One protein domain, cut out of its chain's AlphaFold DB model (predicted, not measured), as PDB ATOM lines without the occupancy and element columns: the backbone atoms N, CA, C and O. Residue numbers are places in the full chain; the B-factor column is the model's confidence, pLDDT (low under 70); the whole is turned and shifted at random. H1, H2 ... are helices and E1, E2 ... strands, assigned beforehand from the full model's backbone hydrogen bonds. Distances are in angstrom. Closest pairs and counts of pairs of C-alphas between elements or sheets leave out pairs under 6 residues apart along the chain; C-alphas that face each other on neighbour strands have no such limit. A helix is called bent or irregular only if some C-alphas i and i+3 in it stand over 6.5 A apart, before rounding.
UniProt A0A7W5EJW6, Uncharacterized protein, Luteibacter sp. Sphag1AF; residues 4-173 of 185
ATOM      1  N   SER A   4      -9.186  14.127 -54.613       88.81
ATOM      2  CA  SER A   4      -7.894  13.580 -55.037       88.81
ATOM      3  C   SER A   4      -7.214  14.454 -56.096       88.81
ATOM      4  O   SER A   4      -6.000  14.649 -56.042       88.81
ATOM      5  N   HIS A   5      -7.975  15.037 -57.031       91.81
ATOM      6  CA  HIS A   5      -7.413  15.945 -58.037       91.81
ATOM      7  C   HIS A   5      -6.825  17.212 -57.397       91.81
ATOM      8  O   HIS A   5      -5.640  17.493 -57.585       91.81
ATOM      9  N   ASP A   6      -7.613  17.916 -56.583       92.50
ATOM     10  CA  ASP A   6      -7.179  19.131 -55.884       92.50
ATOM     11  C   ASP A   6      -5.972  18.841 -54.988       92.50
ATOM     12  O   ASP A   6      -4.988  19.581 -54.996       92.50
ATOM     13  N   ALA A   7      -5.989  17.707 -54.279       92.69
ATOM     14  CA  ALA A   7      -4.880  17.280 -53.438       92.69
ATOM     15  C   ALA A   7      -3.592  17.040 -54.238       92.69
ATOM     16  O   ALA A   7      -2.514  17.403 -53.763       92.69
ATOM     17  N   ARG A   8      -3.659  16.467 -55.451       93.12
ATOM     18  CA  ARG A   8      -2.483  16.325 -56.334       93.12
ATOM     19  C   ARG A   8      -1.963  17.680 -56.792       93.12
ATOM     20  O   ARG A   8      -0.759  17.905 -56.717       93.12
ATOM     21  N   CYS A   9      -2.848  18.578 -57.216       93.62
ATOM     22  CA  CYS A   9      -2.474  19.917 -57.668       93.62
ATOM     23  C   CYS A   9      -1.805  20.727 -56.547       93.62
ATOM     24  O   CYS A   9      -0.709  21.250 -56.739       93.62
ATOM     25  N   ILE A  10      -2.408  20.758 -55.355       93.88
ATOM     26  CA  ILE A  10      -1.853  21.433 -54.172       93.88
ATOM     27  C   ILE A  10      -0.508  20.825 -53.774       93.88
ATOM     28  O   ILE A  10       0.455  21.553 -53.547       93.88
ATOM     29  N   THR A  11      -0.421  19.495 -53.707       92.19
ATOM     30  CA  THR A  11       0.820  18.809 -53.320       92.19
ATOM     31  C   THR A  11       1.930  19.083 -54.326       92.19
ATOM     32  O   THR A  11       3.030  19.452 -53.927       92.19
ATOM     33  N   GLY A  12       1.640  18.981 -55.625       91.06
ATOM     34  CA  GLY A  12       2.593  19.290 -56.688       91.06
ATOM     35  C   GLY A  12       3.091  20.734 -56.625       91.06
ATOM     36  O   GLY A  12       4.291  20.971 -56.765       91.06
ATOM     37  N   LEU A  13       2.199  21.687 -56.338       92.50
ATOM     38  CA  LEU A  13       2.547  23.096 -56.178       92.50
ATOM     39  C   LEU A  13       3.440  23.343 -54.959       92.50
ATOM     40  O   LEU A  13       4.471  24.001 -55.063       92.50
ATOM     41  N   LEU A  14       3.092  22.778 -53.805       90.75
ATOM     42  CA  LEU A  14       3.915  22.903 -52.602       90.75
ATOM     43  C   LEU A  14       5.294  22.273 -52.814       90.75
ATOM     44  O   LEU A  14       6.315  22.884 -52.504       90.75
ATOM     45  N   LEU A  15       5.336  21.084 -53.416       88.12
ATOM     46  CA  LEU A  15       6.581  20.411 -53.755       88.12
ATOM     47  C   LEU A  15       7.386  21.187 -54.806       88.12
ATOM     48  O   LEU A  15       8.605  21.060 -54.832       88.12
ATOM     49  N   HIS A  16       6.786  22.000 -55.675       88.81
ATOM     50  CA  HIS A  16       7.552  22.854 -56.593       88.81
ATOM     51  C   HIS A  16       8.443  23.855 -55.839       88.81
ATOM     52  O   HIS A  16       9.596  24.062 -56.217       88.81
ATOM     53  N   HIS A  17       7.942  24.400 -54.728       87.00
ATOM     54  CA  HIS A  17       8.614  25.417 -53.911       87.00
ATOM     55  C   HIS A  17       9.611  24.853 -52.880       87.00
ATOM     56  O   HIS A  17      10.205  25.602 -52.097       87.00
ATOM     57  N   GLU A  18       9.827  23.536 -52.863       85.25
ATOM     58  CA  GLU A  18      10.752  22.875 -51.943       85.25
ATOM     59  C   GLU A  18      12.189  22.779 -52.496       85.25
ATOM     60  O   GLU A  18      12.422  22.202 -53.563       85.25
ATOM     61  N   ARG A  19      13.185  23.307 -51.755       69.88
ATOM     62  CA  ARG A  19      14.607  23.287 -52.174       69.88
ATOM     63  C   ARG A  19      15.156  21.869 -52.135       69.88
ATOM     64  O   ARG A  19      15.289  21.273 -51.070       69.88
ATOM     65  N   ARG A  20      15.584  21.366 -53.291       61.94
ATOM     66  CA  ARG A  20      16.283  20.082 -53.389       61.94
ATOM     67  C   ARG A  20      17.779  20.263 -53.119       61.94
ATOM     68  O   ARG A  20      18.485  20.898 -53.901       61.94
ATOM     69  N   GLY A  21      18.273  19.663 -52.036       51.34
ATOM     70  CA  GLY A  21      19.638  19.137 -52.037       51.34
ATOM     71  C   GLY A  21      19.729  17.997 -53.058       51.34
ATOM     72  O   GLY A  21      18.715  17.377 -53.377       51.34
ATOM     73  N   ARG A  22      20.918  17.742 -53.613       41.22
ATOM     74  CA  ARG A  22      21.176  16.579 -54.479       41.22
ATOM     75  C   ARG A  22      21.082  15.295 -53.647       41.22
ATOM     76  O   ARG A  22      22.115  14.787 -53.260       41.22
ATOM     77  N   ASP A  23      19.887  14.851 -53.286       47.50
ATOM     78  CA  ASP A  23      19.567  13.438 -53.074       47.50
ATOM     79  C   ASP A  23      18.110  13.278 -52.623       47.50
ATOM     80  O   ASP A  23      17.684  13.810 -51.602       47.50
ATOM     81  N   VAL A  24      17.376  12.512 -53.433       51.06
ATOM     82  CA  VAL A  24      16.188  11.722 -53.081       51.06
ATOM     83  C   VAL A  24      14.985  12.504 -52.526       51.06
ATOM     84  O   VAL A  24      14.733  12.544 -51.324       51.06
ATOM     85  N   ARG A  25      14.116  12.992 -53.427       61.19
ATOM     86  CA  ARG A  25      12.677  12.881 -53.127       61.19
ATOM     87  C   ARG A  25      12.357  11.397 -53.169       61.19
ATOM     88  O   ARG A  25      12.480  10.793 -54.230       61.19
ATOM     89  N   SER A  26      12.035  10.805 -52.026       71.00
ATOM     90  CA  SER A  26      11.469   9.464 -52.032       71.00
ATOM     91  C   SER A  26      10.015   9.573 -52.479       71.00
ATOM     92  O   SER A  26       9.301  10.478 -52.037       71.00
ATOM     93  N   ASP A  27       9.559   8.637 -53.310       78.88
ATOM     94  CA  ASP A  27       8.141   8.521 -53.677       78.88
ATOM     95  C   ASP A  27       7.242   8.470 -52.425       78.88
ATOM     96  O   ASP A  27       6.109   8.944 -52.432       78.88
ATOM     97  N   ALA A  28       7.784   7.969 -51.306       80.81
ATOM     98  CA  ALA A  28       7.133   7.957 -50.003       80.81
ATOM     99  C   ALA A  28       6.847   9.363 -49.443       80.81
ATOM    100  O   ALA A  28       5.754   9.588 -48.936       80.81
ATOM    101  N   HIS A  29       7.776  10.321 -49.540       81.50
ATOM    102  CA  HIS A  29       7.539  11.685 -49.052       81.50
ATOM    103  C   HIS A  29       6.422  12.377 -49.842       81.50
ATOM    104  O   HIS A  29       5.514  12.965 -49.257       81.50
ATOM    105  N   GLU A  30       6.464  12.270 -51.171       83.38
ATOM    106  CA  GLU A  30       5.439  12.842 -52.047       83.38
ATOM    107  C   GLU A  30       4.063  12.220 -51.780       83.38
ATOM    108  O   GLU A  30       3.074  12.945 -51.640       83.38
ATOM    109  N   LEU A  31       4.010  10.896 -51.605       84.75
ATOM    110  CA  LEU A  31       2.789  10.187 -51.241       84.75
ATOM    111  C   LEU A  31       2.242  10.629 -49.875       84.75
ATOM    112  O   LEU A  31       1.046  10.889 -49.759       84.75
ATOM    113  N   LEU A  32       3.086  10.752 -48.847       83.81
ATOM    114  CA  LEU A  32       2.656  11.181 -47.511       83.81
ATOM    115  C   LEU A  32       2.134  12.622 -47.509       83.81
ATOM    116  O   LEU A  32       1.108  12.908 -46.890       83.81
ATOM    117  N   CYS A  33       2.792  13.524 -48.239       85.50
ATOM    118  CA  CYS A  33       2.305  14.887 -48.445       85.50
ATOM    119  C   CYS A  33       0.942  14.887 -49.150       85.50
ATOM    120  O   CYS A  33       0.017  15.552 -48.682       85.50
ATOM    121  N   HIS A  34       0.791  14.087 -50.210       89.00
ATOM    122  CA  HIS A  34      -0.471  13.951 -50.932       89.00
ATOM    123  C   HIS A  34      -1.607  13.458 -50.034       89.00
ATOM    124  O   HIS A  34      -2.649  14.107 -49.955       89.00
ATOM    125  N   LEU A  35      -1.391  12.356 -49.312       87.44
ATOM    126  CA  LEU A  35      -2.382  11.778 -48.403       87.44
ATOM    127  C   LEU A  35      -2.768  12.755 -47.289       87.44
ATOM    128  O   LEU A  35      -3.942  12.850 -46.929       87.44
ATOM    129  N   ARG A  36      -1.801  13.517 -46.763       86.38
ATOM    130  CA  ARG A  36      -2.063  14.530 -45.739       86.38
ATOM    131  C   ARG A  36      -2.934  15.662 -46.272       86.38
ATOM    132  O   ARG A  36      -3.890  16.048 -45.600       86.38
ATOM    133  N   VAL A  37      -2.620  16.186 -47.457       90.31
ATOM    134  CA  VAL A  37      -3.438  17.217 -48.105       90.31
ATOM    135  C   VAL A  37      -4.833  16.670 -48.377       90.31
ATOM    136  O   VAL A  37      -5.806  17.288 -47.964       90.31
ATOM    137  N   GLU A  38      -4.949  15.488 -48.985       90.94
ATOM    138  CA  GLU A  38      -6.241  14.868 -49.277       90.94
ATOM    139  C   GLU A  38      -7.097  14.714 -48.013       90.94
ATOM    140  O   GLU A  38      -8.277  15.065 -48.017       90.94
ATOM    141  N   TRP A  39      -6.499  14.258 -46.908       87.88
ATOM    142  CA  TRP A  39      -7.183  14.154 -45.622       87.88
ATOM    143  C   TRP A  39      -7.688  15.515 -45.120       87.88
ATOM    144  O   TRP A  39      -8.835  15.606 -44.683       87.88
ATOM    145  N   LEU A  40      -6.886  16.580 -45.241       87.12
ATOM    146  CA  LEU A  40      -7.284  17.936 -44.840       87.12
ATOM    147  C   LEU A  40      -8.453  18.466 -45.684       87.12
ATOM    148  O   LEU A  40      -9.382  19.063 -45.136       87.12
ATOM    149  N   LEU A  41      -8.451  18.205 -46.995       90.50
ATOM    150  CA  LEU A  41      -9.508  18.672 -47.902       90.50
ATOM    151  C   LEU A  41     -10.864  18.000 -47.635       90.50
ATOM    152  O   LEU A  41     -11.904  18.613 -47.869       90.50
ATOM    153  N   ARG A  42     -10.888  16.778 -47.080       88.38
ATOM    154  CA  ARG A  42     -12.141  16.068 -46.739       88.38
ATOM    155  C   ARG A  42     -13.008  16.809 -45.722       88.38
ATOM    156  O   ARG A  42     -14.202  16.536 -45.642       88.38
ATOM    157  N   THR A  43     -12.427  17.730 -44.957       83.50
ATOM    158  CA  THR A  43     -13.163  18.557 -43.989       83.50
ATOM    159  C   THR A  43     -14.052  19.609 -44.662       83.50
ATOM    160  O   THR A  43     -14.972  20.117 -44.026       83.50
ATOM    161  N   GLY A  44     -13.788  19.959 -45.931       84.62
ATOM    162  CA  GLY A  44     -14.470  21.046 -46.643       84.62
ATOM    163  C   GLY A  44     -14.186  22.444 -46.079       84.62
ATOM    164  O   GLY A  44     -14.786  23.423 -46.522       84.62
ATOM    165  N   LEU A  45     -13.285  22.550 -45.100       86.31
ATOM    166  CA  LEU A  45     -12.850  23.804 -44.497       86.31
ATOM    167  C   LEU A  45     -11.691  24.411 -45.303       86.31
ATOM    168  O   LEU A  45     -11.065  23.701 -46.099       86.31
ATOM    169  N   PRO A  46     -11.373  25.705 -45.098       88.75
ATOM    170  CA  PRO A  46     -10.163  26.293 -45.655       88.75
ATOM    171  C   PRO A  46      -8.930  25.478 -45.255       88.75
ATOM    172  O   PRO A  46      -8.748  25.170 -44.072       88.75
ATOM    173  N   LEU A  47      -8.066  25.158 -46.218       88.75
ATOM    174  CA  LEU A  47      -6.839  24.417 -45.938       88.75
ATOM    175  C   LEU A  47      -5.887  25.321 -45.142       88.75
ATOM    176  O   LEU A  47      -5.530  26.425 -45.563       88.75
ATOM    177  N   ARG A  48      -5.492  24.855 -43.958       86.38
ATOM    178  CA  ARG A  48      -4.600  25.586 -43.054       86.38
ATOM    179  C   ARG A  48      -3.160  25.169 -43.315       86.38
ATOM    180  O   ARG A  48      -2.843  23.983 -43.266       86.38
ATOM    181  N   LEU A  49      -2.291  26.145 -43.556       87.44
ATOM    182  CA  LEU A  49      -0.850  25.950 -43.665       87.44
ATOM    183  C   LEU A  49      -0.162  26.767 -42.580       87.44
ATOM    184  O   LEU A  49      -0.524  27.922 -42.343       87.44
ATOM    185  N   VAL A  50       0.828  26.175 -41.922       83.44
ATOM    186  CA  VAL A  50       1.475  26.790 -40.763       83.44
ATOM    187  C   VAL A  50       2.984  26.738 -40.903       83.44
ATOM    188  O   VAL A  50       3.568  25.670 -41.067       83.44
ATOM    189  N   VAL A  51       3.606  27.911 -40.800       83.19
ATOM    190  CA  VAL A  51       5.040  28.074 -40.570       83.19
ATOM    191  C   VAL A  51       5.221  28.325 -39.071       83.19
ATOM    192  O   VAL A  51       4.984  29.449 -38.619       83.19
ATOM    193  N   PRO A  52       5.589  27.304 -38.276       74.62
ATOM    194  CA  PRO A  52       5.587  27.395 -36.817       74.62
ATOM    195  C   PRO A  52       6.709  28.293 -36.291       74.62
ATOM    196  O   PRO A  52       6.570  28.911 -35.242       74.62
ATOM    197  N   VAL A  53       7.814  28.411 -37.023       75.56
ATOM    198  CA  VAL A  53       8.899  29.328 -36.677       75.56
ATOM    199  C   VAL A  53       9.391  29.982 -37.955       75.56
ATOM    200  O   VAL A  53       9.902  29.308 -38.852       75.56
ATOM    201  N   LEU A  54       9.227  31.300 -38.050       78.81
ATOM    202  CA  LEU A  54       9.838  32.070 -39.124       78.81
ATOM    203  C   LEU A  54      11.347  32.222 -38.858       78.81
ATOM    204  O   LEU A  54      11.723  32.637 -37.758       78.81
ATOM    205  N   PRO A  55      12.227  31.937 -39.838       76.06
ATOM    206  CA  PRO A  55      13.655  32.163 -39.669       76.06
ATOM    207  C   PRO A  55      13.958  33.642 -39.406       76.06
ATOM    208  O   PRO A  55      13.191  34.541 -39.764       76.06
ATOM    209  N   ARG A  56      15.124  33.908 -38.809       81.06
ATOM    210  CA  ARG A  56      15.625  35.276 -38.643       81.06
ATOM    211  C   ARG A  56      15.787  35.941 -40.007       81.06
ATOM    212  O   ARG A  56      16.426  35.388 -40.894       81.06
ATOM    213  N   LEU A  57      15.233  37.144 -40.151       83.44
ATOM    214  CA  LEU A  57      15.325  37.941 -41.374       83.44
ATOM    215  C   LEU A  57      16.176  39.182 -41.102       83.44
ATOM    216  O   LEU A  57      15.763  40.078 -40.362       83.44
ATOM    217  N   SER A  58      17.369  39.206 -41.693       79.31
ATOM    218  CA  SER A  58      18.439  40.169 -41.406       79.31
ATOM    219  C   SER A  58      18.177  41.591 -41.926       79.31
ATOM    220  O   SER A  58      18.683  42.548 -41.344       79.31
ATOM    221  N   CYS A  59      17.355  41.774 -42.968       84.62
ATOM    222  CA  CYS A  59      17.073  43.092 -43.554       84.62
ATOM    223  C   CYS A  59      15.665  43.202 -44.174       84.62
ATOM    224  O   CYS A  59      14.964  42.200 -44.342       84.62
ATOM    225  N   ASP A  60      15.251  44.421 -44.542       86.56
ATOM    226  CA  ASP A  60      13.944  44.683 -45.170       86.56
ATOM    227  C   ASP A  60      13.767  43.981 -46.512       86.56
ATOM    228  O   ASP A  60      12.701  43.435 -46.781       86.56
ATOM    229  N   ALA A  61      14.825  43.898 -47.320       86.88
ATOM    230  CA  ALA A  61      14.776  43.156 -48.576       86.88
ATOM    231  C   ALA A  61      14.460  41.667 -48.338       86.88
ATOM    232  O   ALA A  61      13.663  41.075 -49.064       86.88
ATOM    233  N   HIS A  62      15.027  41.059 -47.287       86.31
ATOM    234  CA  HIS A  62      14.733  39.671 -46.917       86.31
ATOM    235  C   HIS A  62      13.285  39.512 -46.447       86.31
ATOM    236  O   HIS A  62      12.605  38.586 -46.888       86.31
ATOM    237  N   ARG A  63      12.790  40.447 -45.625       87.94
ATOM    238  CA  ARG A  63      11.381  40.492 -45.201       87.94
ATOM    239  C   ARG A  63      10.431  40.586 -46.392       87.94
ATOM    240  O   ARG A  63       9.532  39.756 -46.504       87.94
ATOM    241  N   GLY A  64      10.666  41.529 -47.301       89.31
ATOM    242  CA  GLY A  64       9.843  41.730 -48.493       89.31
ATOM    243  C   GLY A  64       9.792  40.492 -49.388       89.31
ATOM    244  O   GLY A  64       8.707  40.058 -49.764       89.31
ATOM    245  N   ARG A  65      10.940  39.850 -49.659       89.62
ATOM    246  CA  ARG A  65      10.983  38.611 -50.462       89.62
ATOM    247  C   ARG A  65      10.173  37.477 -49.841       89.62
ATOM    248  O   ARG A  65       9.451  36.790 -50.555       89.62
ATOM    249  N   VAL A  66      10.287  37.283 -48.529       90.25
ATOM    250  CA  VAL A  66       9.525  36.255 -47.807       90.25
ATOM    251  C   VAL A  66       8.029  36.533 -47.862       90.25
ATOM    252  O   VAL A  66       7.252  35.632 -48.153       90.25
ATOM    253  N   LEU A  67       7.627  37.775 -47.613       91.12
ATOM    254  CA  LEU A  67       6.226  38.175 -47.640       91.12
ATOM    255  C   LEU A  67       5.595  37.975 -49.024       91.12
ATOM    256  O   LEU A  67       4.538  37.358 -49.123       91.12
ATOM    257  N   LEU A  68       6.274  38.419 -50.084       91.69
ATOM    258  CA  LEU A  68       5.814  38.232 -51.462       91.69
ATOM    259  C   LEU A  68       5.724  36.752 -51.841       91.69
ATOM    260  O   LEU A  68       4.757  36.344 -52.476       91.69
ATOM    261  N   PHE A  69       6.698  35.942 -51.423       92.62
ATOM    262  CA  PHE A  69       6.666  34.497 -51.637       92.62
ATOM    263  C   PHE A  69       5.447  33.844 -50.968       92.62
ATOM    264  O   PHE A  69       4.734  33.077 -51.609       92.62
ATOM    265  N   LEU A  70       5.183  34.167 -49.699       91.88
ATOM    266  CA  LEU A  70       4.059  33.601 -48.950       91.88
ATOM    267  C   LEU A  70       2.702  34.045 -49.517       91.88
ATOM    268  O   LEU A  70       1.789  33.227 -49.610       91.88
ATOM    269  N   GLU A  71       2.572  35.309 -49.929       90.69
ATOM    270  CA  GLU A  71       1.353  35.805 -50.579       90.69
ATOM    271  C   GLU A  71       1.125  35.132 -51.939       90.69
ATOM    272  O   GLU A  71       0.002  34.732 -52.256       90.69
ATOM    273  N   HIS A  72       2.188  34.977 -52.737       92.19
ATOM    274  CA  HIS A  72       2.117  34.292 -54.023       92.19
ATOM    275  C   HIS A  72       1.678  32.838 -53.839       92.19
ATOM    276  O   HIS A  72       0.685  32.430 -54.436       92.19
ATOM    277  N   LEU A  73       2.322  32.109 -52.923       92.38
ATOM    278  CA  LEU A  73       1.952  30.739 -52.577       92.38
ATOM    279  C   LEU A  73       0.480  30.638 -52.148       92.38
ATOM    280  O   LEU A  73      -0.255  29.783 -52.638       92.38
ATOM    281  N   ALA A  74       0.022  31.521 -51.253       90.56
ATOM    282  CA  ALA A  74      -1.372  31.535 -50.815       90.56
ATOM    283  C   ALA A  74      -2.340  31.824 -51.976       90.56
ATOM    284  O   ALA A  74      -3.413  31.229 -52.043       90.56
ATOM    285  N   THR A  75      -1.962  32.706 -52.903       90.94
ATOM    286  CA  THR A  75      -2.761  33.044 -54.087       90.94
ATOM    287  C   THR A  75      -2.894  31.854 -55.033       90.94
ATOM    288  O   THR A  75      -4.008  31.532 -55.448       90.94
ATOM    289  N   GLU A  76      -1.787  31.170 -55.335       92.50
ATOM    290  CA  GLU A  76      -1.806  29.976 -56.184       92.50
ATOM    291  C   GLU A  76      -2.656  28.860 -55.558       92.50
ATOM    292  O   GLU A  76      -3.478  28.245 -56.235       92.50
ATOM    293  N   LEU A  77      -2.526  28.637 -54.248       92.25
ATOM    294  CA  LEU A  77      -3.293  27.612 -53.540       92.25
ATOM    295  C   LEU A  77      -4.800  27.917 -53.494       92.25
ATOM    296  O   LEU A  77      -5.608  27.008 -53.674       92.25
ATOM    297  N   VAL A  78      -5.196  29.179 -53.292       91.38
ATOM    298  CA  VAL A  78      -6.616  29.588 -53.327       91.38
ATOM    299  C   VAL A  78      -7.225  29.384 -54.713       91.38
ATOM    300  O   VAL A  78      -8.395  29.026 -54.811       91.38
ATOM    301  N   ALA A  79      -6.445  29.578 -55.781       91.56
ATOM    302  CA  ALA A  79      -6.913  29.325 -57.142       91.56
ATOM    303  C   ALA A  79      -7.214  27.836 -57.397       91.56
ATOM    304  O   ALA A  79      -8.087  27.522 -58.203       91.56
ATOM    305  N   VAL A  80      -6.518  26.932 -56.699       92.38
ATOM    306  CA  VAL A  80      -6.736  25.480 -56.788       92.38
ATOM    307  C   VAL A  80      -7.868  25.011 -55.868       92.38
ATOM    308  O   VAL A  80      -8.608  24.107 -56.238       92.38
ATOM    309  N   TYR A  81      -8.034  25.614 -54.685       91.19
ATOM    310  CA  TYR A  81      -8.998  25.164 -53.676       91.19
ATOM    311  C   TYR A  81      -9.959  26.288 -53.234       91.19
ATOM    312  O   TYR A  81      -9.618  27.086 -52.353       91.19
ATOM    313  N   PRO A  82     -11.187  26.337 -53.795       84.94
ATOM    314  CA  PRO A  82     -12.155  27.417 -53.571       84.94
ATOM    315  C   PRO A  82     -12.581  27.681 -52.118       84.94
ATOM    316  O   PRO A  82     -12.813  28.848 -51.796       84.94
ATOM    317  N   PRO A  83     -12.674  26.679 -51.213       88.25
ATOM    318  CA  PRO A  83     -12.936  26.943 -49.794       88.25
ATOM    319  C   PRO A  83     -11.872  27.831 -49.132       88.25
ATOM    320  O   PRO A  83     -12.115  28.395 -48.068       88.25
ATOM    321  N   GLY A  84     -10.719  28.006 -49.779       88.31
ATOM    322  CA  GLY A  84      -9.716  28.991 -49.422       88.31
ATOM    323  C   GLY A  84      -8.578  28.419 -48.592       88.31
ATOM    324  O   GLY A  84      -8.525  27.232 -48.268       88.31
ATOM    325  N   ILE A  85      -7.643  29.303 -48.257       89.38
ATOM    326  CA  ILE A  85      -6.388  28.971 -47.592       89.38
ATOM    327  C   ILE A  85      -6.175  29.911 -46.418       89.38
ATOM    328  O   ILE A  85      -6.390  31.117 -46.533       89.38
ATOM    329  N   VAL A  86      -5.698  29.361 -45.305       86.56
ATOM    330  CA  VAL A  86      -5.221  30.145 -44.166       86.56
ATOM    331  C   VAL A  86      -3.743  29.848 -43.972       86.56
ATOM    332  O   VAL A  86      -3.387  28.803 -43.430       86.56
ATOM    333  N   LEU A  87      -2.882  30.773 -44.400       88.62
ATOM    334  CA  LEU A  87      -1.440  30.682 -44.195       88.62
ATOM    335  C   LEU A  87      -1.049  31.453 -42.933       88.62
ATOM    336  O   LEU A  87      -1.145  32.680 -42.878       88.62
ATOM    337  N   THR A  88      -0.617  30.722 -41.911       84.69
ATOM    338  CA  THR A  88      -0.225  31.285 -40.618       84.69
ATOM    339  C   THR A  88       1.282  31.213 -40.441       84.69
ATOM    340  O   THR A  88       1.888  30.158 -40.596       84.69
ATOM    341  N   VAL A  89       1.881  32.341 -40.076       84.75
ATOM    342  CA  VAL A  89       3.294  32.461 -39.733       84.75
ATOM    343  C   VAL A  89       3.410  32.827 -38.265       84.75
ATOM    344  O   VAL A  89       2.929  33.873 -37.819       84.75
ATOM    345  N   CYS A  90       4.075  31.960 -37.523       80.62
ATOM    346  CA  CYS A  90       4.364  32.150 -36.119       80.62
ATOM    347  C   CYS A  90       5.735  32.821 -35.953       80.62
ATOM    348  O   CYS A  90       6.722  32.467 -36.604       80.62
ATOM    349  N   LEU A  91       5.764  33.840 -35.100       80.56
ATOM    350  CA  LEU A  91       6.919  34.687 -34.828       80.56
ATOM    351  C   LEU A  91       7.330  34.473 -33.376       80.56
ATOM    352  O   LEU A  91       6.517  34.675 -32.479       80.56
ATOM    353  N   ASP A  92       8.571  34.067 -33.141       75.12
ATOM    354  CA  ASP A  92       9.114  33.888 -31.798       75.12
ATOM    355  C   ASP A  92       9.927  35.119 -31.352       75.12
ATOM    356  O   ASP A  92      10.007  36.141 -32.039       75.12
ATOM    357  N   SER A  93      10.559  35.020 -30.182       70.44
ATOM    358  CA  SER A  93      11.442  36.065 -29.653       70.44
ATOM    359  C   SER A  93      12.721  36.274 -30.477       70.44
ATOM    360  O   SER A  93      13.401  37.288 -30.307       70.44
ATOM    361  N   ARG A  94      13.071  35.332 -31.364       70.56
ATOM    362  CA  ARG A  94      14.284  35.359 -32.189       70.56
ATOM    363  C   ARG A  94      14.031  36.014 -33.544       70.56
ATOM    364  O   ARG A  94      14.989  36.536 -34.114       70.56
ATOM    365  N   GLY A  95      12.805  35.950 -34.057       70.38
ATOM    366  CA  GLY A  95      12.378  36.478 -35.347       70.38
ATOM    367  C   GLY A  95      11.952  37.954 -35.335       70.38
ATOM    368  O   GLY A  95      12.036  38.654 -34.323       70.38
ATOM    369  N   PRO A  96      11.502  38.480 -36.490       76.50
ATOM    370  CA  PRO A  96      10.956  39.829 -36.568       76.50
ATOM    371  C   PRO A  96       9.651  39.932 -35.765       76.50
ATOM    372  O   PRO A  96       8.779  39.071 -35.857       76.50
ATOM    373  N   ARG A  97       9.478  41.028 -35.014       83.62
ATOM    374  CA  ARG A  97       8.251  41.268 -34.232       83.62
ATOM    375  C   ARG A  97       7.019  41.331 -35.136       83.62
ATOM    376  O   ARG A  97       7.070  41.923 -36.217       83.62
ATOM    377  N   ARG A  98       5.866  40.871 -34.633       84.94
ATOM    378  CA  ARG A  98       4.574  40.910 -35.349       84.94
ATOM    379  C   ARG A  98       4.240  42.275 -35.937       84.94
ATOM    380  O   ARG A  98       3.780  42.353 -37.073       84.94
ATOM    381  N   LYS A  99       4.481  43.355 -35.188       86.50
ATOM    382  CA  LYS A  99       4.220  44.727 -35.655       86.50
ATOM    383  C   LYS A  99       5.023  45.070 -36.916       86.50
ATOM    384  O   LYS A  99       4.479  45.709 -37.805       86.50
ATOM    385  N   VAL A 100       6.279  44.622 -36.997       86.94
ATOM    386  CA  VAL A 100       7.171  44.874 -38.141       86.94
ATOM    387  C   VAL A 100       6.697  44.094 -39.364       86.94
ATOM    388  O   VAL A 100       6.512  44.682 -40.423       86.94
ATOM    389  N   MET A 101       6.426  42.795 -39.207       88.38
ATOM    390  CA  MET A 101       5.938  41.958 -40.312       88.38
ATOM    391  C   MET A 101       4.585  42.434 -40.843       88.38
ATOM    392  O   MET A 101       4.382  42.484 -42.051       88.38
ATOM    393  N   ARG A 102       3.675  42.841 -39.949       88.00
ATOM    394  CA  ARG A 102       2.363  43.364 -40.342       88.00
ATOM    395  C   ARG A 102       2.469  44.700 -41.075       88.00
ATOM    396  O   ARG A 102       1.764  44.876 -42.057       88.00
ATOM    397  N   ALA A 103       3.328  45.612 -40.618       88.00
ATOM    398  CA  ALA A 103       3.548  46.884 -41.304       88.00
ATOM    399  C   ALA A 103       4.074  46.658 -42.730       88.00
ATOM    400  O   ALA A 103       3.467  47.143 -43.678       88.00
ATOM    401  N   ALA A 104       5.105  45.822 -42.883       88.00
ATOM    402  CA  ALA A 104       5.651  45.472 -44.193       88.00
ATOM    403  C   ALA A 104       4.617  44.781 -45.103       88.00
ATOM    404  O   ALA A 104       4.559  45.058 -46.296       88.00
ATOM    405  N   ALA A 105       3.765  43.908 -44.552       88.44
ATOM    406  CA  ALA A 105       2.687  43.279 -45.312       88.44
ATOM    407  C   ALA A 105       1.643  44.302 -45.789       88.44
ATOM    408  O   ALA A 105       1.238  44.267 -46.946       88.44
ATOM    409  N   THR A 106       1.251  45.248 -44.929       87.94
ATOM    410  CA  THR A 106       0.332  46.338 -45.290       87.94
ATOM    411  C   THR A 106       0.924  47.259 -46.357       87.94
ATOM    412  O   THR A 106       0.216  47.609 -47.295       87.94
ATOM    413  N   GLU A 107       2.205  47.624 -46.262       88.25
ATOM    414  CA  GLU A 107       2.891  48.449 -47.270       88.25
ATOM    415  C   GLU A 107       2.930  47.783 -48.652       88.25
ATOM    416  O   GLU A 107       2.845  48.463 -49.672       88.25
ATOM    417  N   LEU A 108       3.013  46.453 -48.683       82.12
ATOM    418  CA  LEU A 108       2.988  45.647 -49.903       82.12
ATOM    419  C   LEU A 108       1.567  45.272 -50.367       82.12
ATOM    420  O   LEU A 108       1.427  44.622 -51.400       82.12
ATOM    421  N   GLY A 109       0.521  45.662 -49.626       82.94
ATOM    422  CA  GLY A 109      -0.873  45.338 -49.949       82.94
ATOM    423  C   GLY A 109      -1.221  43.850 -49.821       82.94
ATOM    424  O   GLY A 109      -2.043  43.353 -50.584       82.94
ATOM    425  N   LEU A 110      -0.577  43.128 -48.898       82.50
ATOM    426  CA  LEU A 110      -0.752  41.684 -48.707       82.50
ATOM    427  C   LEU A 110      -1.812  41.403 -47.639       82.50
ATOM    428  O   LEU A 110      -1.760  41.963 -46.540       82.50
ATOM    429  N   GLU A 111      -2.745  40.498 -47.934       80.19
ATOM    430  CA  GLU A 111      -3.925  40.265 -47.086       80.19
ATOM    431  C   GLU A 111      -4.076  38.808 -46.633       80.19
ATOM    432  O   GLU A 111      -4.837  38.525 -45.705       80.19
ATOM    433  N   ARG A 112      -3.352  37.866 -47.252       78.25
ATOM    434  CA  ARG A 112      -3.605  36.425 -47.079       78.25
ATOM    435  C   ARG A 112      -2.744  35.768 -46.005       78.25
ATOM    436  O   ARG A 112      -2.996  34.618 -45.639       78.25
ATOM    437  N   VAL A 113      -1.749  36.481 -45.478       84.25
ATOM    438  CA  VAL A 113      -0.822  35.962 -44.464       84.25
ATOM    439  C   VAL A 113      -1.230  36.418 -43.065       84.25
ATOM    440  O   VAL A 113      -1.265  37.608 -42.745       84.25
ATOM    441  N   ARG A 114      -1.489  35.451 -42.180       85.38
ATOM    442  CA  ARG A 114      -1.772  35.697 -40.764       85.38
ATOM    443  C   ARG A 114      -0.492  35.589 -39.940       85.38
ATOM    444  O   ARG A 114       0.189  34.575 -39.987       85.38
ATOM    445  N   PHE A 115      -0.222  36.588 -39.099       84.75
ATOM    446  CA  PHE A 115       0.896  36.557 -38.148       84.75
ATOM    447  C   PHE A 115       0.418  36.309 -36.718       84.75
ATOM    448  O   PHE A 115      -0.456  37.032 -36.221       84.75
ATOM    449  N   ILE A 116       1.040  35.338 -36.050       81.12
ATOM    450  CA  ILE A 116       0.862  35.053 -34.622       81.12
ATOM    451  C   ILE A 116       2.176  35.353 -33.901       81.12
ATOM    452  O   ILE A 116       3.247  35.000 -34.383       81.12
ATOM    453  N   ASP A 117       2.082  36.049 -32.770       78.06
ATOM    454  CA  ASP A 117       3.227  36.368 -31.917       78.06
ATOM    455  C   ASP A 117       3.292  35.360 -30.770       78.06
ATOM    456  O   ASP A 117       2.319  35.217 -30.029       78.06
ATOM    457  N   LEU A 118       4.419  34.666 -30.656       72.50
ATOM    458  CA  LEU A 118       4.701  33.667 -29.629       72.50
ATOM    459  C   LEU A 118       5.726  34.168 -28.602       72.50
ATOM    460  O   LEU A 118       6.077  33.430 -27.688       72.50
ATOM    461  N   SER A 119       6.201  35.415 -28.706       67.81
ATOM    462  CA  SER A 119       7.282  35.953 -27.861       67.81
ATOM    463  C   SER A 119       6.956  36.076 -26.362       67.81
ATOM    464  O   SER A 119       7.858  36.366 -25.579       67.81
ATOM    465  N   GLY A 120       5.700  35.850 -25.962       58.69
ATOM    466  CA  GLY A 120       5.244  35.854 -24.565       58.69
ATOM    467  C   GLY A 120       4.641  34.532 -24.081       58.69
ATOM    468  O   GLY A 120       4.095  34.496 -22.982       58.69
ATOM    469  N   VAL A 121       4.692  33.472 -24.890       60.44
ATOM    470  CA  VAL A 121       4.355  32.116 -24.437       60.44
ATOM    471  C   VAL A 121       5.631  31.539 -23.834       60.44
ATOM    472  O   VAL A 121       6.667  31.603 -24.490       60.44
ATOM    473  N   ASP A 122       5.588  31.014 -22.604       54.06
ATOM    474  CA  ASP A 122       6.719  30.261 -22.047       54.06
ATOM    475  C   ASP A 122       6.978  29.078 -22.982       54.06
ATOM    476  O   ASP A 122       6.193  28.130 -23.053       54.06
ATOM    477  N   VAL A 123       8.031  29.197 -23.791       51.44
ATOM    478  CA  VAL A 123       8.337  28.294 -24.904       51.44
ATOM    479  C   VAL A 123       8.969  27.015 -24.349       51.44
ATOM    480  O   VAL A 123      10.125  26.701 -24.608       51.44
ATOM    481  N   GLY A 124       8.218  26.294 -23.520       52.19
ATOM    482  CA  GLY A 124       8.497  24.914 -23.155       52.19
ATOM    483  C   GLY A 124       7.907  23.959 -24.193       52.19
ATOM    484  O   GLY A 124       6.936  24.284 -24.882       52.19
ATOM    485  N   GLY A 125       8.473  22.754 -24.288       52.28
ATOM    486  CA  GLY A 125       8.028  21.739 -25.248       52.28
ATOM    487  C   GLY A 125       6.548  21.355 -25.131       52.28
ATOM    488  O   GLY A 125       5.928  21.081 -26.150       52.28
ATOM    489  N   GLU A 126       5.957  21.403 -23.931       46.97
ATOM    490  CA  GLU A 126       4.536  21.086 -23.699       46.97
ATOM    491  C   GLU A 126       3.581  22.179 -24.181       46.97
ATOM    492  O   GLU A 126       2.610  21.879 -24.865       46.97
ATOM    493  N   ALA A 127       3.853  23.456 -23.888       48.94
ATOM    494  CA  ALA A 127       3.011  24.554 -24.366       48.94
ATOM    495  C   ALA A 127       3.060  24.651 -25.894       48.94
ATOM    496  O   ALA A 127       2.044  24.925 -26.532       48.94
ATOM    497  N   TRP A 128       4.229  24.371 -26.486       54.94
ATOM    498  CA  TRP A 128       4.358  24.327 -27.932       54.94
ATOM    499  C   TRP A 128       3.709  23.073 -28.523       54.94
ATOM    500  O   TRP A 128       3.044  23.161 -29.547       54.94
ATOM    501  N   GLY A 129       3.830  21.936 -27.836       52.91
ATOM    502  CA  GLY A 129       3.126  20.696 -28.138       52.91
ATOM    503  C   GLY A 129       1.613  20.875 -28.152       52.91
ATOM    504  O   GLY A 129       1.004  20.450 -29.111       52.91
ATOM    505  N   LEU A 130       1.026  21.595 -27.193       46.81
ATOM    506  CA  LEU A 130      -0.420  21.850 -27.099       46.81
ATOM    507  C   LEU A 130      -0.927  22.857 -28.146       46.81
ATOM    508  O   LEU A 130      -1.929  22.616 -28.814       46.81
ATOM    509  N   LEU A 131      -0.212  23.974 -28.344       54.25
ATOM    510  CA  LEU A 131      -0.533  24.950 -29.401       54.25
ATOM    511  C   LEU A 131      -0.343  24.340 -30.794       54.25
ATOM    512  O   LEU A 131      -0.993  24.757 -31.751       54.25
ATOM    513  N   MET A 132       0.567  23.372 -30.907       54.50
ATOM    514  CA  MET A 132       0.738  22.573 -32.100       54.50
ATOM    515  C   MET A 132      -0.251  21.421 -32.150       54.50
ATOM    516  O   MET A 132      -0.681  21.181 -33.241       54.50
ATOM    517  N   GLU A 133      -0.707  20.745 -31.100       49.72
ATOM    518  CA  GLU A 133      -1.642  19.604 -31.186       49.72
ATOM    519  C   GLU A 133      -2.984  20.011 -31.814       49.72
ATOM    520  O   GLU A 133      -3.452  19.353 -32.749       49.72
ATOM    521  N   ASP A 134      -3.518  21.172 -31.421       50.16
ATOM    522  CA  ASP A 134      -4.712  21.776 -32.038       50.16
ATOM    523  C   ASP A 134      -4.477  22.197 -33.502       50.16
ATOM    524  O   ASP A 134      -5.385  22.211 -34.336       50.16
ATOM    525  N   VAL A 135      -3.237  22.548 -33.841       52.75
ATOM    526  CA  VAL A 135      -2.839  23.023 -35.172       52.75
ATOM    527  C   VAL A 135      -2.334  21.873 -36.061       52.75
ATOM    528  O   VAL A 135      -2.497  21.912 -37.272       52.75
ATOM    529  N   LEU A 136      -1.805  20.803 -35.486       53.50
ATOM    530  CA  LEU A 136      -1.132  19.665 -36.105       53.50
ATOM    531  C   LEU A 136      -2.145  18.715 -36.673       53.50
ATOM    532  O   LEU A 136      -1.931  18.180 -37.757       53.50
ATOM    533  N   HIS A 137      -3.253  18.510 -35.962       61.38
ATOM    534  CA  HIS A 137      -4.301  17.652 -36.472       61.38
ATOM    535  C   HIS A 137      -4.998  18.281 -37.668       61.38
ATOM    536  O   HIS A 137      -5.233  17.554 -38.622       61.38
ATOM    537  N   GLU A 138      -5.182  19.601 -37.727       74.19
ATOM    538  CA  GLU A 138      -5.970  20.263 -38.784       74.19
ATOM    539  C   GLU A 138      -5.172  21.189 -39.719       74.19
ATOM    540  O   GLU A 138      -5.762  22.005 -40.431       74.19
ATOM    541  N   SER A 139      -3.840  21.098 -39.747       79.25
ATOM    542  CA  SER A 139      -3.026  21.898 -40.671       79.25
ATOM    543  C   SER A 139      -1.876  21.131 -41.318       79.25
ATOM    544  O   SER A 139      -1.498  20.027 -40.908       79.25
ATOM    545  N   LEU A 140      -1.339  21.726 -42.381       84.19
ATOM    546  CA  LEU A 140      -0.119  21.297 -43.040       84.19
ATOM    547  C   LEU A 140       1.060  22.131 -42.537       84.19
ATOM    548  O   LEU A 140       1.065  23.359 -42.654       84.19
ATOM    549  N   HIS A 141       2.072  21.454 -42.004       80.94
ATOM    550  CA  HIS A 141       3.231  22.103 -41.406       80.94
ATOM    551  C   HIS A 141       4.317  22.338 -42.447       80.94
ATOM    552  O   HIS A 141       4.679  21.439 -43.210       80.94
ATOM    553  N   LEU A 142       4.859  23.552 -42.444       83.81
ATOM    554  CA  LEU A 142       5.884  24.002 -43.371       83.81
ATOM    555  C   LEU A 142       7.073  24.579 -42.599       83.81
ATOM    556  O   LEU A 142       6.897  25.395 -41.700       83.81
ATOM    557  N   THR A 143       8.298  24.244 -42.990       82.75
ATOM    558  CA  THR A 143       9.477  25.039 -42.609       82.75
ATOM    559  C   THR A 143       9.840  25.961 -43.754       82.75
ATOM    560  O   THR A 143       9.901  25.521 -44.897       82.75
ATOM    561  N   LEU A 144      10.125  27.225 -43.452       84.44
ATOM    562  CA  LEU A 144      10.641  28.173 -44.430       84.44
ATOM    563  C   LEU A 144      12.155  28.313 -44.264       84.44
ATOM    564  O   LEU A 144      12.645  28.568 -43.166       84.44
ATOM    565  N   HIS A 145      12.890  28.183 -45.361       83.81
ATOM    566  CA  HIS A 145      14.312  28.484 -45.427       83.81
ATOM    567  C   HIS A 145      14.532  29.708 -46.322       83.81
ATOM    568  O   HIS A 145      14.010  29.799 -47.433       83.81
ATOM    569  N   CYS A 146      15.344  30.652 -45.852       80.94
ATOM    570  CA  CYS A 146      15.624  31.906 -46.546       80.94
ATOM    571  C   CYS A 146      17.143  32.046 -46.712       80.94
ATOM    572  O   CYS A 146      17.802  32.495 -45.779       80.94
ATOM    573  N   PRO A 147      17.720  31.614 -47.849       77.75
ATOM    574  CA  PRO A 147      19.155  31.744 -48.086       77.75
ATOM    575  C   PRO A 147      19.561  33.223 -48.098       77.75
ATOM    576  O   PRO A 147      18.900  34.036 -48.746       77.75
ATOM    577  N   GLU A 148      20.657  33.572 -47.426       68.94
ATOM    578  CA  GLU A 148      21.162  34.954 -47.433       68.94
ATOM    579  C   GLU A 148      21.846  35.318 -48.764       68.94
ATOM    580  O   GLU A 148      21.772  36.467 -49.194       68.94
ATOM    581  N   ASP A 149      22.381  34.327 -49.489       70.75
ATOM    582  CA  ASP A 149      23.160  34.489 -50.734       70.75
ATOM    583  C   ASP A 149      22.322  34.853 -51.981       70.75
ATOM    584  O   ASP A 149      22.691  34.557 -53.116       70.75
ATOM    585  N   GLY A 150      21.144  35.453 -51.799       65.31
ATOM    586  CA  GLY A 150      20.277  35.891 -52.899       65.31
ATOM    587  C   GLY A 150      19.394  34.803 -53.519       65.31
ATOM    588  O   GLY A 150      18.598  35.111 -54.406       65.31
ATOM    589  N   GLY A 151      19.467  33.562 -53.031       71.81
ATOM    590  CA  GLY A 151      18.481  32.529 -53.354       71.81
ATOM    591  C   GLY A 151      17.081  32.911 -52.855       71.81
ATOM    592  O   GLY A 151      16.936  33.523 -51.797       71.81
ATOM    593  N   GLY A 152      16.043  32.557 -53.618       80.81
ATOM    594  CA  GLY A 152      14.653  32.771 -53.204       80.81
ATOM    595  C   GLY A 152      14.291  31.993 -51.927       80.81
ATOM    596  O   GLY A 152      14.965  31.007 -51.603       80.81
ATOM    597  N   PRO A 153      13.246  32.416 -51.187       86.50
ATOM    598  CA  PRO A 153      12.678  31.612 -50.113       86.50
ATOM    599  C   PRO A 153      12.225  30.255 -50.648       86.50
ATOM    600  O   PRO A 153      11.773  30.142 -51.784       86.50
ATOM    601  N   VAL A 154      12.350  29.230 -49.817       87.06
ATOM    602  CA  VAL A 154      11.956  27.860 -50.145       87.06
ATOM    603  C   VAL A 154      11.285  27.236 -48.941       87.06
ATOM    604  O   VAL A 154      11.630  27.557 -47.801       87.06
ATOM    605  N   LEU A 155      10.338  26.341 -49.187       86.12
ATOM    606  CA  LEU A 155       9.635  25.635 -48.125       86.12
ATOM    607  C   LEU A 155      10.148  24.201 -47.973       86.12
ATOM    608  O   LEU A 155      10.843  23.682 -48.837       86.12
ATOM    609  N   ARG A 156       9.815  23.562 -46.860       83.31
ATOM    610  CA  ARG A 156       9.884  22.115 -46.662       83.31
ATOM    611  C   ARG A 156       8.569  21.684 -46.045       83.31
ATOM    612  O   ARG A 156       8.122  22.321 -45.091       83.31
ATOM    613  N   ILE A 157       7.965  20.638 -46.588       83.44
ATOM    614  CA  ILE A 157       6.676  20.130 -46.118       83.44
ATOM    615  C   ILE A 157       6.940  19.051 -45.071       83.44
ATOM    616  O   ILE A 157       7.832  18.224 -45.242       83.44
ATOM    617  N   HIS A 158       6.161  19.045 -43.993       76.44
ATOM    618  CA  HIS A 158       6.223  17.999 -42.973       76.44
ATOM    619  C   HIS A 158       4.881  17.272 -42.919       76.44
ATOM    620  O   HIS A 158       3.928  17.801 -42.336       76.44
ATOM    621  N   PRO A 159       4.756  16.084 -43.540       68.00
ATOM    622  CA  PRO A 159       3.609  15.229 -43.270       68.00
ATOM    623  C   PRO A 159       3.619  14.860 -41.775       68.00
ATOM    624  O   PRO A 159       4.684  14.712 -41.177       68.00
ATOM    625  N   ALA A 160       2.439  14.772 -41.154       58.34
ATOM    626  CA  ALA A 160       2.237  14.777 -39.695       58.34
ATOM    627  C   ALA A 160       3.077  13.755 -38.885       58.34
ATOM    628  O   ALA A 160       3.279  13.940 -37.688       58.34
ATOM    629  N   GLU A 161       3.607  12.715 -39.528       51.81
ATOM    630  CA  GLU A 161       4.431  11.659 -38.925       51.81
ATOM    631  C   GLU A 161       5.858  12.116 -38.543       51.81
ATOM    632  O   GLU A 161       6.507  11.458 -37.734       51.81
ATOM    633  N   ASP A 162       6.328  13.270 -39.042       47.75
ATOM    634  CA  ASP A 162       7.681  13.810 -38.781       47.75
ATOM    635  C   ASP A 162       7.716  14.943 -37.729       47.75
ATOM    636  O   ASP A 162       8.783  15.446 -37.351       47.75
ATOM    637  N   VAL A 163       6.558  15.382 -37.221       45.84
ATOM    638  CA  VAL A 163       6.486  16.634 -36.445       45.84
ATOM    639  C   VAL A 163       7.001  16.486 -35.009       45.84
ATOM    640  O   VAL A 163       7.591  17.426 -34.473       45.84
ATOM    641  N   GLY A 164       6.923  15.287 -34.422       45.94
ATOM    642  CA  GLY A 164       7.574  14.997 -33.138       45.94
ATOM    643  C   GLY A 164       9.097  15.215 -33.181       45.94
ATOM    644  O   GLY A 164       9.696  15.640 -32.194       45.94
ATOM    645  N   GLY A 165       9.725  15.013 -34.346       41.84
ATOM    646  CA  GLY A 165      11.150  15.265 -34.561       41.84
ATOM    647  C   GLY A 165      11.487  16.749 -34.745       41.84
ATOM    648  O   GLY A 165      12.476  17.225 -34.187       41.84
ATOM    649  N   VAL A 166      10.662  17.497 -35.486       42.38
ATOM    650  CA  VAL A 166      10.876  18.932 -35.776       42.38
ATOM    651  C   VAL A 166      10.613  19.813 -34.555       42.38
ATOM    652  O   VAL A 166      11.377  20.748 -34.311       42.38
ATOM    653  N   ALA A 167       9.595  19.487 -33.752       42.16
ATOM    654  CA  ALA A 167       9.368  20.141 -32.467       42.16
ATOM    655  C   ALA A 167      10.574  19.938 -31.530       42.16
ATOM    656  O   ALA A 167      11.071  20.913 -30.975       42.16
ATOM    657  N   SER A 168      11.126  18.716 -31.445       37.78
ATOM    658  CA  SER A 168      12.291  18.436 -30.582       37.78
ATOM    659  C   SER A 168      13.563  19.185 -31.006       37.78
ATOM    660  O   SER A 168      14.232  19.785 -30.172       37.78
ATOM    661  N   ARG A 169      13.860  19.270 -32.312       39.84
ATOM    662  CA  ARG A 169      15.099  19.908 -32.805       39.84
ATOM    663  C   ARG A 169      15.123  21.429 -32.657       39.84
ATOM    664  O   ARG A 169      16.201  22.014 -32.604       39.84
ATOM    665  N   HIS A 170      13.962  22.083 -32.617       40.09
ATOM    666  CA  HIS A 170      13.884  23.522 -32.348       40.09
ATOM    667  C   HIS A 170      13.872  23.850 -30.848       40.09
ATOM    668  O   HIS A 170      14.272  24.957 -30.487       40.09
ATOM    669  N   ILE A 171      13.495  22.891 -29.996       40.44
ATOM    670  CA  ILE A 171      13.645  22.973 -28.535       40.44
ATOM    671  C   ILE A 171      15.130  22.835 -28.151       40.44
ATOM    672  O   ILE A 171      15.620  23.628 -27.351       40.44
ATOM    673  N   ASP A 172      15.879  21.944 -28.810       35.28
ATOM    674  CA  ASP A 172      17.320  21.741 -28.556       35.28
ATOM    675  C   ASP A 172      18.204  22.941 -28.953       35.28
ATOM    676  O   ASP A 172      19.328  23.077 -28.477       35.28
ATOM    677  N   ALA A 173      17.720  23.841 -29.815       39.78
ATOM    678  CA  ALA A 173      18.439  25.064 -30.189       39.78
ATOM    679  C   ALA A 173      18.259  26.209 -29.168       39.78
ATOM    680  O   ALA A 173      18.644  27.357 -29.435       39.78
TER     681      ALA A 173
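This is residues 4 to 173 of the 185 residues of an uncharacterized protein of Luteibacter sp. Sphag1AF (UniProt A0A7W5EJW6). A strongly twisted sheet of five strands runs through the core, with H3 and H4 covering one face and H5 and H6, side by side, grazing it from the other side. H1 and H2 cross each other near the E4 and E5 part of the sheet. The printed part has 170 residues, with six named helices and five named strands along the chain as H1 H2 E1 H3 E2 H4 E3 H5 E4 E5 H6. The sheet is mixed, in the order E3 E2 E1 E4 E5, and the class is mixed, helices and strands. The whole is compact and rounded, with a radius of gyration of the C-alphas of 15.6 A and spans of 39 by 36 by 36 A.

The sheet runs, strand beside strand, E3 (residues 113 to 117), E2 (85 to 91), E1 (47 to 51), E4 (139 to 145) and E5 (154 to 158), with E3 and E5 as its edge strands. E3 and E2 are parallel, with N 89 and O 114 2.8 A apart, within hydrogen-bond range. E2 and E1 are parallel, with N 88 and O 49 at 2.8 A. E1 and E4 are parallel, with N 142 and O 50 at 2.8 A. E4 and E5 are antiparallel and form a hairpin, with N 145 and O 154 at 2.8 A. The pairing of E4 is staggered: residues 139 to 141 pair with E1 and residues 141 to 145 with E5. H3, residues 60 to 80, is on the sheet; its closest C-alphas to E2 are those of Val 78 and Ile 85, 5.8 A apart. H4, residues 98 to 107, lies on the same face as H3, over E3, at a height over the sheet of 9.8 A, and runs along the strands at 11 degrees to E3 on the local plane. E1, H3, E2 and E2, H4, E3 are strand-helix-strand units, two parallel neighbour strands with a helix between, each with a right-handed crossover. H3 touches H4 with its residues 63 to 67 alone, the closest C-alphas being those of Leu 67 and Ala 105, 6.6 A apart. H1, residues 4 to 16, only grazes the sheet, with residues 11 to 16. H1 touches H2, residues 27 to 41, at a steep tilt of 55 degrees, opposite ways; the closest C-alphas are those of Ala 7 and Glu 38, 5.0 A apart. H5, residues 125 to 137, and H6, residues 160 to 171, touch at a shallow tilt of 25 degrees, opposite ways, closest at the C-alphas of Gly 125 and Ile 171, 6.6 A apart. H5 grazes the sheet with residues 132 to 136 and H6 with residues 160 to 166. E3, H5, E4 form a split strand-helix-strand unit, with E2 and E1 between the two strands, and its crossover is right-handed. Every O i to N i+4 pair is within hydrogen-bond range in H1, H2, H3 and H4, against 8 of 9 in H5 and 6 of 8 in H6.

H3 is the longest helix, 30.5 A, from C-alpha 60 at (13.944, 44.683, -45.170) to C-alpha 80 at (-6.736, 25.480, -56.788). H2 measures 21.2 A, E2 19.3 A and E4 19.1 A. H1 begins at C-alpha 4, (-7.894, 13.580, -55.037). H6 is irregular, with C-alphas 161 and 164 7.4 A apart.

The two C-alphas farthest apart are those of His 5 and Asp 122, 41.2 A. The printed part has no cut and no long link. Confidence is low, under 70, in 43 residues: 19 to 25, 119 to 137, 148, 150 and 159 to 173. The mean pLDDT is 52 in H5 and 45 in H6.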